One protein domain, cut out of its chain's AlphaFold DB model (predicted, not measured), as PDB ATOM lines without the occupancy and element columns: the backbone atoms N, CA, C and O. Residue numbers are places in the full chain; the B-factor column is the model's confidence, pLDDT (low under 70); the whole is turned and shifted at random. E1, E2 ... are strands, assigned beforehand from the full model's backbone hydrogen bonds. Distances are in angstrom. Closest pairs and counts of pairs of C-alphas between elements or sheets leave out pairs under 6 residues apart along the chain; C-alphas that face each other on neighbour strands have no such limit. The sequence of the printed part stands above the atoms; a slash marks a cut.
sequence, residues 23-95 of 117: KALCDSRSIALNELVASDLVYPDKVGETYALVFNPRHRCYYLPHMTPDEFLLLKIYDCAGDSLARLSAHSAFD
ATOM      1  N   LYS A  23     328.158 345.437 323.885       68.19
ATOM      2  CA  LYS A  23     328.464 345.815 322.494       68.19
ATOM      3  C   LYS A  23     329.960 345.687 322.211       68.19
ATOM      4  O   LYS A  23     330.765 346.335 322.879       68.19
ATOM      5  N   ALA A  24     330.303 344.903 321.192       85.94
ATOM      6  CA  ALA A  24     331.641 344.825 320.617       85.94
ATOM      7  C   ALA A  24     331.693 345.488 319.237       85.94
ATOM      8  O   ALA A  24     330.752 345.392 318.444       85.94
ATOM      9  N   LEU A  25     332.818 346.134 318.950       88.88
ATOM     10  CA  LEU A  25     333.109 346.848 317.709       88.88
ATOM     11  C   LEU A  25     334.473 346.415 317.198       88.88
ATOM     12  O   LEU A  25     335.414 346.376 317.981       88.88
ATOM     13  N   CYS A  26     334.614 346.157 315.906       90.12
ATOM     14  CA  CYS A  26     335.910 345.869 315.305       90.12
ATOM     15  C   CYS A  26     336.453 347.103 314.576       90.12
ATOM     16  O   CYS A  26     335.738 347.746 313.806       90.12
ATOM     17  N   ASP A  27     337.726 347.427 314.813       89.44
ATOM     18  CA  ASP A  27     338.453 348.470 314.095       89.44
ATOM     19  C   ASP A  27     338.467 348.153 312.597       89.44
ATOM     20  O   ASP A  27     339.065 347.159 312.171       89.44
ATOM     21  N   SER A  28     337.860 349.022 311.787       88.19
ATOM     22  CA  SER A  28     337.768 348.847 310.333       88.19
ATOM     23  C   SER A  28     339.136 348.699 309.663       88.19
ATOM     24  O   SER A  28     339.257 347.992 308.668       88.19
ATOM     25  N   ARG A  29     340.194 349.286 310.238       89.44
ATOM     26  CA  ARG A  29     341.574 349.191 309.726       89.44
ATOM     27  C   ARG A  29     342.205 347.820 309.957       89.44
ATOM     28  O   ARG A  29     343.291 347.557 309.450       89.44
ATOM     29  N   SER A  30     341.579 346.986 310.783       91.94
ATOM     30  CA  SER A  30     342.019 345.615 311.037       91.94
ATOM     31  C   SER A  30     341.264 344.577 310.206       91.94
ATOM     32  O   SER A  30     341.657 343.418 310.235       91.94
ATOM     33  N   ILE A  31     340.241 344.986 309.446       90.06
ATOM     34  CA  ILE A  31     339.410 344.104 308.621       90.06
ATOM     35  C   ILE A  31     339.876 344.175 307.166       90.06
ATOM     36  O   ILE A  31     339.878 345.247 306.556       90.06
ATOM     37  N   ALA A  32     340.230 343.032 306.584       90.00
ATOM     38  CA  ALA A  32     340.512 342.937 305.158       90.00
ATOM     39  C   ALA A  32     339.232 342.607 304.370       90.00
ATOM     40  O   ALA A  32     338.377 341.848 304.817       90.00
ATOM     41  N   LEU A  33     339.089 343.159 303.159       87.88
ATOM     42  CA  LEU A  33     337.870 342.977 302.352       87.88
ATOM     43  C   LEU A  33     337.598 341.512 301.974       87.88
ATOM     44  O   LEU A  33     336.446 341.139 301.781       87.88
ATOM     45  N   ASN A  34     338.635 340.679 301.883       91.81
ATOM     46  CA  ASN A  34     338.509 339.245 301.603       91.81
ATOM     47  C   ASN A  34     338.044 338.415 302.816       91.81
ATOM     48  O   ASN A  34     337.854 337.211 302.683       91.81
ATOM     49  N   GLU A  35     337.869 339.036 303.985       90.38
ATOM     50  CA  GLU A  35     337.346 338.402 305.205       90.38
ATOM     51  C   GLU A  35     335.833 338.595 305.355       90.38
ATOM     52  O   GLU A  35     335.232 338.118 306.320       90.38
ATOM     53  N   LEU A  36     335.220 339.310 304.410       90.19
ATOM     54  CA  LEU A  36     333.791 339.569 304.363       90.19
ATOM     55  C   LEU A  36     333.098 338.470 303.568       90.19
ATOM     56  O   LEU A  36     333.406 338.234 302.400       90.19
ATOM     57  N   VAL A  37     332.120 337.830 304.195       92.12
ATOM     58  CA  VAL A  37     331.284 336.809 303.565       92.12
ATOM     59  C   VAL A  37     329.886 337.379 303.413       92.12
ATOM     60  O   VAL A  37     329.253 337.728 304.408       92.12
ATOM     61  N   ALA A  38     329.417 337.505 302.172       91.50
ATOM     62  CA  ALA A  38     328.053 337.937 301.897       91.50
ATOM     63  C   ALA A  38     327.055 336.963 302.540       91.50
ATOM     64  O   ALA A  38     327.224 335.744 302.483       91.50
ATOM     65  N   SER A  39     326.042 337.521 303.190       90.38
ATOM     66  CA  SER A  39     324.991 336.794 303.884       90.38
ATOM     67  C   SER A  39     323.653 337.459 303.610       90.38
ATOM     68  O   SER A  39     323.454 338.638 303.927       90.38
ATOM     69  N   ASP A  40     322.708 336.660 303.131       92.50
ATOM     70  CA  ASP A  40     321.343 337.112 302.912       92.50
ATOM     71  C   ASP A  40     320.658 337.436 304.239       92.50
ATOM     72  O   ASP A  40     320.766 336.715 305.238       92.50
ATOM     73  N   LEU A  41     319.910 338.531 304.227       88.12
ATOM     74  CA  LEU A  41     319.009 338.937 305.287       88.12
ATOM     75  C   LEU A  41     317.579 338.806 304.762       88.12
ATOM     76  O   LEU A  41     317.023 339.726 304.157       88.12
ATOM     77  N   VAL A  42     317.010 337.622 304.973       91.56
ATOM     78  CA  VAL A  42     315.697 337.243 304.446       91.56
ATOM     79  C   VAL A  42     314.598 337.649 305.426       91.56
ATOM     80  O   VAL A  42     314.547 337.176 306.560       91.56
ATOM     81  N   TYR A  43     313.698 338.508 304.963       89.06
ATOM     82  CA  TYR A  43     312.429 338.848 305.601       89.06
ATOM     83  C   TYR A  43     311.267 338.310 304.749       89.06
ATOM     84  O   TYR A  43     311.475 337.995 303.576       89.06
ATOM     85  N   PRO A  44     310.036 338.213 305.290       94.88
ATOM     86  CA  PRO A  44     308.890 337.697 304.534       94.88
ATOM     87  C   PRO A  44     308.618 338.425 303.208       94.88
ATOM     88  O   PRO A  44     308.108 337.823 302.270       94.88
ATOM     89  N   ASP A  45     308.946 339.713 303.138       95.12
ATOM     90  CA  ASP A  45     308.627 340.631 302.043       95.12
ATOM     91  C   ASP A  45     309.854 341.119 301.256       95.12
ATOM     92  O   ASP A  45     309.702 341.773 300.224       95.12
ATOM     93  N   LYS A  46     311.074 340.830 301.724       91.50
ATOM     94  CA  LYS A  46     312.310 341.315 301.096       91.50
ATOM     95  C   LYS A  46     313.514 340.437 301.412       91.50
ATOM     96  O   LYS A  46     313.626 339.877 302.499       91.50
ATOM     97  N   VAL A  47     314.472 340.425 300.493       93.50
ATOM     98  CA  VAL A  47     315.818 339.897 300.730       93.50
ATOM     99  C   VAL A  47     316.785 341.072 300.679       93.50
ATOM    100  O   VAL A  47     316.879 341.762 299.667       93.50
ATOM    101  N   GLY A  48     317.436 341.347 301.806       89.19
ATOM    102  CA  GLY A  48     318.585 342.245 301.873       89.19
ATOM    103  C   GLY A  48     319.888 341.454 301.895       89.19
ATOM    104  O   GLY A  48     319.875 340.234 302.009       89.19
ATOM    105  N   GLU A  49     321.011 342.162 301.862       87.81
ATOM    106  CA  GLU A  49     322.342 341.567 301.995       87.81
ATOM    107  C   GLU A  49     323.113 342.266 303.119       87.81
ATOM    108  O   GLU A  49     323.008 343.479 303.325       87.81
ATOM    109  N   THR A  50     323.872 341.478 303.873       88.81
ATOM    110  CA  THR A  50     324.823 341.933 304.892       88.81
ATOM    111  C   THR A  50     326.136 341.174 304.727       88.81
ATOM    112  O   THR A  50     326.172 340.140 304.068       88.81
ATOM    113  N   TYR A  51     327.218 341.647 305.347       89.69
ATOM    114  CA  TYR A  51     328.463 340.883 305.429       89.69
ATOM    115  C   TYR A  51     328.643 340.298 306.828       89.69
ATOM    116  O   TYR A  51     328.534 341.010 307.827       89.69
ATOM    117  N   ALA A  52     328.965 339.010 306.892       88.81
ATOM    118  CA  ALA A  52     329.533 338.375 308.069       88.81
ATOM    119  C   ALA A  52     331.062 338.502 308.036       88.81
ATOM    120  O   ALA A  52     331.678 338.464 306.970       88.81
ATOM    121  N   LEU A  53     331.672 338.632 309.213       89.38
ATOM    122  CA  LEU A  53     333.122 338.733 309.357       89.38
ATOM    123  C   LEU A  53     333.713 337.371 309.746       89.38
ATOM    124  O   LEU A  53     333.327 336.795 310.768       89.38
ATOM    125  N   VAL A  54     334.656 336.870 308.943       90.94
ATOM    126  CA  VAL A  54     335.439 335.662 309.256       90.94
ATOM    127  C   VAL A  54     336.398 335.959 310.401       90.94
ATOM    128  O   VAL A  54     337.006 337.020 310.439       90.94
ATOM    129  N   PHE A  55     336.566 335.018 311.330       89.06
ATOM    130  CA  PHE A  55     337.524 335.176 312.423       89.06
ATOM    131  C   PHE A  55     338.952 335.382 311.896       89.06
ATOM    132  O   PHE A  55     339.477 334.537 311.169       89.06
ATOM    133  N   ASN A  56     339.602 336.457 312.342       90.56
ATOM    134  CA  ASN A  56     341.036 336.656 312.198       90.56
ATOM    135  C   ASN A  56     341.618 337.141 313.539       90.56
ATOM    136  O   ASN A  56     341.150 338.148 314.068       90.56
ATOM    137  N   PRO A  57     342.667 336.497 314.087       92.75
ATOM    138  CA  PRO A  57     343.304 336.944 315.331       92.75
ATOM    139  C   PRO A  57     343.941 338.344 315.248       92.75
ATOM    140  O   PRO A  57     344.327 338.899 316.270       92.75
ATOM    141  N   ARG A  58     344.082 338.925 314.051       93.75
ATOM    142  CA  ARG A  58     344.560 340.302 313.847       93.75
ATOM    143  C   ARG A  58     343.464 341.358 314.009       93.75
ATOM    144  O   ARG A  58     343.784 342.548 313.994       93.75
ATOM    145  N   HIS A  59     342.197 340.950 314.109       92.88
ATOM    146  CA  HIS A  59     341.080 341.858 314.347       92.88
ATOM    147  C   HIS A  59     341.231 342.532 315.701       92.88
ATOM    148  O   HIS A  59     341.420 341.873 316.721       92.88
ATOM    149  N   ARG A  60     341.132 343.859 315.709       92.62
ATOM    150  CA  ARG A  60     341.133 344.642 316.943       92.62
ATOM    151  C   ARG A  60     339.699 344.955 317.315       92.62
ATOM    152  O   ARG A  60     339.101 345.871 316.750       92.62
ATOM    153  N   CYS A  61     339.163 344.189 318.255       89.62
ATOM    154  CA  CYS A  61     337.817 344.383 318.767       89.62
ATOM    155  C   CYS A  61     337.842 345.134 320.101       89.62
ATOM    156  O   CYS A  61     338.626 344.814 320.989       89.62
ATOM    157  N   TYR A  62     336.951 346.106 320.245       87.81
ATOM    158  CA  TYR A  62     336.741 346.886 321.455       87.81
ATOM    159  C   TYR A  62     335.405 346.523 322.079       87.81
ATOM    160  O   TYR A  62     334.401 346.394 321.375       87.81
ATOM    161  N   TYR A  63     335.398 346.400 323.401       87.25
ATOM    162  CA  TYR A  63     334.225 346.059 324.188       87.25
ATOM    163  C   TYR A  63     333.797 347.228 325.077       87.25
ATOM    164  O   TYR A  63     334.633 347.794 325.778       87.25
ATOM    165  N   LEU A  64     332.505 347.578 325.071       85.69
ATOM    166  CA  LEU A  64     331.938 348.601 325.957       85.69
ATOM    167  C   LEU A  64     330.848 348.004 326.876       85.69
ATOM    168  O   LEU A  64     329.657 348.090 326.547       85.69
ATOM    169  N   PRO A  65     331.228 347.407 328.026       82.69
ATOM    170  CA  PRO A  65     330.289 346.774 328.963       82.69
ATOM    171  C   PRO A  65     329.350 347.764 329.658       82.69
ATOM    172  O   PRO A  65     328.190 347.452 329.918       82.69
ATOM    173  N   HIS A  66     329.839 348.969 329.952       85.06
ATOM    174  CA  HIS A  66     329.190 349.904 330.877       85.06
ATOM    175  C   HIS A  66     328.662 351.170 330.198       85.06
ATOM    176  O   HIS A  66     328.629 352.228 330.818       85.06
ATOM    177  N   MET A  67     328.247 351.070 328.930       86.31
ATOM    178  CA  MET A  67     327.622 352.205 328.244       86.31
ATOM    179  C   MET A  67     326.370 352.679 328.986       86.31
ATOM    180  O   MET A  67     325.446 351.897 329.234       86.31
ATOM    181  N   THR A  68     326.324 353.973 329.255       85.44
ATOM    182  CA  THR A  68     325.181 354.676 329.834       85.44
ATOM    183  C   THR A  68     324.198 355.132 328.745       85.44
ATOM    184  O   THR A  68     324.543 355.146 327.561       85.44
ATOM    185  N   PRO A  69     322.952 355.503 329.100       85.06
ATOM    186  CA  PRO A  69     321.983 356.036 328.136       85.06
ATOM    187  C   PRO A  69     322.401 357.345 327.446       85.06
ATOM    188  O   PRO A  69     321.880 357.636 326.373       85.06
ATOM    189  N   ASP A  70     323.326 358.105 328.038       87.50
ATOM    190  CA  ASP A  70     323.829 359.379 327.501       87.50
ATOM    191  C   ASP A  70     325.011 359.196 326.531       87.50
ATOM    192  O   ASP A  70     325.504 360.157 325.938       87.50
ATOM    193  N   GLU A  71     325.467 357.957 326.337       87.25
ATOM    194  CA  GLU A  71     326.545 357.611 325.417       87.25
ATOM    195  C   GLU A  71     325.993 356.963 324.149       87.25
ATOM    196  O   GLU A  71     325.153 356.060 324.176       87.25
ATOM    197  N   PHE A  72     326.532 357.376 323.006       86.44
ATOM    198  CA  PHE A  72     326.196 356.795 321.715       86.44
ATOM    199  C   PHE A  72     327.452 356.359 320.967       86.44
ATOM    200  O   PHE A  72     328.534 356.924 321.112       86.44
ATOM    201  N   LEU A  73     327.281 355.338 320.132       87.38
ATOM    202  CA  LEU A  73     328.293 354.886 319.189       87.38
ATOM    203  C   LEU A  73     327.870 355.324 317.796       87.38
ATOM    204  O   LEU A  73     326.769 354.998 317.352       87.38
ATOM    205  N   LEU A  74     328.754 356.038 317.104       86.75
ATOM    206  CA  LEU A  74     328.567 356.379 315.702       86.75
ATOM    207  C   LEU A  74     329.374 355.413 314.835       86.75
ATOM    208  O   LEU A  74     330.599 355.364 314.928       86.75
ATOM    209  N   LEU A  75     328.679 354.668 313.978       86.06
ATOM    210  CA  LEU A  75     329.289 353.709 313.061       86.06
ATOM    211  C   LEU A  75     329.183 354.233 311.635       86.06
ATOM    212  O   LEU A  75     328.091 354.307 311.070       86.06
ATOM    213  N   LYS A  76     330.327 354.581 311.041       85.06
ATOM    214  CA  LYS A  76     330.406 354.885 309.611       85.06
ATOM    215  C   LYS A  76     330.408 353.566 308.839       85.06
ATOM    216  O   LYS A  76     331.346 352.780 308.959       85.06
ATOM    217  N   ILE A  77     329.346 353.323 308.073       79.19
ATOM    218  CA  ILE A  77     329.180 352.076 307.312       79.19
ATOM    219  C   ILE A  77     329.578 352.253 305.850       79.19
ATOM    220  O   ILE A  77     330.072 351.302 305.270       79.19
ATOM    221  N   TYR A  78     329.388 353.426 305.244       80.81
ATOM    222  CA  TYR A  78     329.750 353.655 303.845       80.81
ATOM    223  C   TYR A  78     329.847 355.150 303.528       80.81
ATOM    224  O   TYR A  78     329.157 355.956 304.149       80.81
ATOM    225  N   ASP A  79     330.684 355.501 302.551       77.38
ATOM    226  CA  ASP A  79     330.793 356.845 301.980       77.38
ATOM    227  C   ASP A  79     331.242 356.757 300.514       77.38
ATOM    228  O   ASP A  79     332.186 356.037 300.179       77.38
ATOM    229  N   CYS A  80     330.541 357.478 299.638       75.19
ATOM    230  CA  CYS A  80     330.815 357.518 298.203       75.19
ATOM    231  C   CYS A  80     332.082 358.312 297.859       75.19
ATOM    232  O   CYS A  80     332.625 358.119 296.775       75.19
ATOM    233  N   ALA A  81     332.568 359.180 298.754       74.50
ATOM    234  CA  ALA A  81     333.757 360.003 298.524       74.50
ATOM    235  C   ALA A  81     335.061 359.184 298.414       74.50
ATOM    236  O   ALA A  81     336.108 359.738 298.081       74.50
ATOM    237  N   GLY A  82     335.011 357.870 298.674       64.88
ATOM    238  CA  GLY A  82     336.158 356.970 298.538       64.88
ATOM    239  C   GLY A  82     337.251 357.219 299.578       64.88
ATOM    240  O   GLY A  82     338.410 356.883 299.338       64.88
ATOM    241  N   ASP A  83     336.903 357.828 300.712       64.94
ATOM    242  CA  ASP A  83     337.867 358.165 301.749       64.94
ATOM    243  C   ASP A  83     338.458 356.923 302.440       64.94
ATOM    244  O   ASP A  83     337.866 355.843 302.511       64.94
ATOM    245  N   SER A  84     339.680 357.067 302.953       65.00
ATOM    246  CA  SER A  84     340.448 355.970 303.553       65.00
ATOM    247  C   SER A  84     340.078 355.679 305.014       65.00
ATOM    248  O   SER A  84     340.848 355.020 305.709       65.00
ATOM    249  N   LEU A  85     338.964 356.221 305.521       74.69
ATOM    250  CA  LEU A  85     338.603 356.113 306.936       74.69
ATOM    251  C   LEU A  85     337.985 354.750 307.260       74.69
ATOM    252  O   LEU A  85     338.640 353.873 307.819       74.69
ATOM    253  N   ALA A  86     336.705 354.572 306.938       79.12
ATOM    254  CA  ALA A  86     335.970 353.346 307.211       79.12
ATOM    255  C   ALA A  86     334.899 353.149 306.137       79.12
ATOM    256  O   ALA A  86     333.926 353.898 306.068       79.12
ATOM    257  N   ARG A  87     335.096 352.122 305.304       79.06
ATOM    258  CA  ARG A  87     334.122 351.678 304.291       79.06
ATOM    259  C   ARG A  87     333.109 350.667 304.818       79.06
ATOM    260  O   ARG A  87     332.240 350.252 304.066       79.06
ATOM    261  N   LEU A  88     333.313 350.210 306.047       80.50
ATOM    262  CA  LEU A  88     332.468 349.303 306.806       80.50
ATOM    263  C   LEU A  88     332.935 349.324 308.259       80.50
ATOM    264  O   LEU A  88     334.088 349.653 308.548       80.50
ATOM    265  N   SER A  89     332.053 348.909 309.155       81.12
ATOM    266  CA  SER A  89     332.365 348.637 310.553       81.12
ATOM    267  C   SER A  89     331.632 347.365 310.944       81.12
ATOM    268  O   SER A  89     330.445 347.234 310.650       81.12
ATOM    269  N   ALA A  90     332.326 346.433 311.593       87.75
ATOM    270  CA  ALA A  90     331.693 345.240 312.139       87.75
ATOM    271  C   ALA A  90     331.368 345.471 313.616       87.75
ATOM    272  O   ALA A  90     332.218 345.923 314.385       87.75
ATOM    273  N   HIS A  91     330.141 345.154 314.014       88.38
ATOM    274  CA  HIS A  91     329.707 345.189 315.404       88.38
ATOM    275  C   HIS A  91     328.779 344.020 315.692       88.38
ATOM    276  O   HIS A  91     328.051 343.546 314.821       88.38
ATOM    277  N   SER A  92     328.809 343.555 316.932       84.62
ATOM    278  CA  SER A  92     327.892 342.534 317.427       84.62
ATOM    279  C   SER A  92     327.688 342.728 318.918       84.62
ATOM    280  O   SER A  92     328.502 343.353 319.598       84.62
ATOM    281  N   ALA A  93     326.596 342.175 319.428       83.31
ATOM    282  CA  ALA A  93     326.489 341.880 320.847       83.31
ATOM    283  C   ALA A  93     326.828 340.404 321.099       83.31
ATOM    284  O   ALA A  93     326.692 339.570 320.202       83.31
ATOM    285  N   PHE A  94     327.320 340.105 322.296       81.38
ATOM    286  CA  PHE A  94     327.709 338.765 322.740       81.38
ATOM    287  C   PHE A  94     327.425 338.637 324.234       81.38
ATOM    288  O   PHE A  94     327.523 339.638 324.943       81.38
ATOM    289  N   ASP A  95     327.092 337.434 324.699       83.06
ATOM    290  CA  ASP A  95     326.825 337.186 326.116       83.06
ATOM    291  C   ASP A  95     328.077 337.486 326.944       83.06
ATOM    292  O   ASP A  95     329.126 336.865 326.759       83.06
TER     293      ASP A  95
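AT A GLANCE: This is residues 23 to 95 of the 117 residues of an uncharacterized protein of Paraburkholderia fynbosensis (UniProt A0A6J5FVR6). With little regular structure, the model has a small sheet of E4, E1 and E5, a separate hairpin of E2 and E3 whose residues 42 to 47 stick out, and a long loop, residues 65 to 89. The printed part has 73 residues, no named helix and five strands, E1 to E5 along the chain, holding 27 residues: all strand. Both sheets, E4 - E1 - E5 and E2 - E3, are antiparallel. The whole is loose, with a radius of gyration of the C-alphas of 14.0 A and spans of 35 by 32 by 28 A.

HOW THE PARTS SIT: Inner strand E1, residues 23 to 26, has antiparallel neighbours E4, residues 61 to 64, and E5, residues 90 to 94. N 25 and O 62, and N 24 and O 92, are within hydrogen-bond range, each 2.9 A. E2, residues 36 to 42, and E3, residues 47 to 53, form an antiparallel hairpin, with N 39 and O 50 at 2.8 A. The closest C-alphas of E3 and E5, Leu 53 and Ala 90, are 7.2 A apart.

IN THESE COORDINATES: E1 begins at C-alpha 23 (328.464, 345.815, 322.494); E5 ends at C-alpha 94 (327.709, 338.765, 322.740). E2 is 18.2 A long, E3 19.4 A.

THE WHOLE: The C-alphas farthest apart, Asp 45 and Arg 58, are 37.8 A apart. The printed part has no cut. E4 to E5 is a long link. Residues 23 and 82 to 84 have pLDDT under 70.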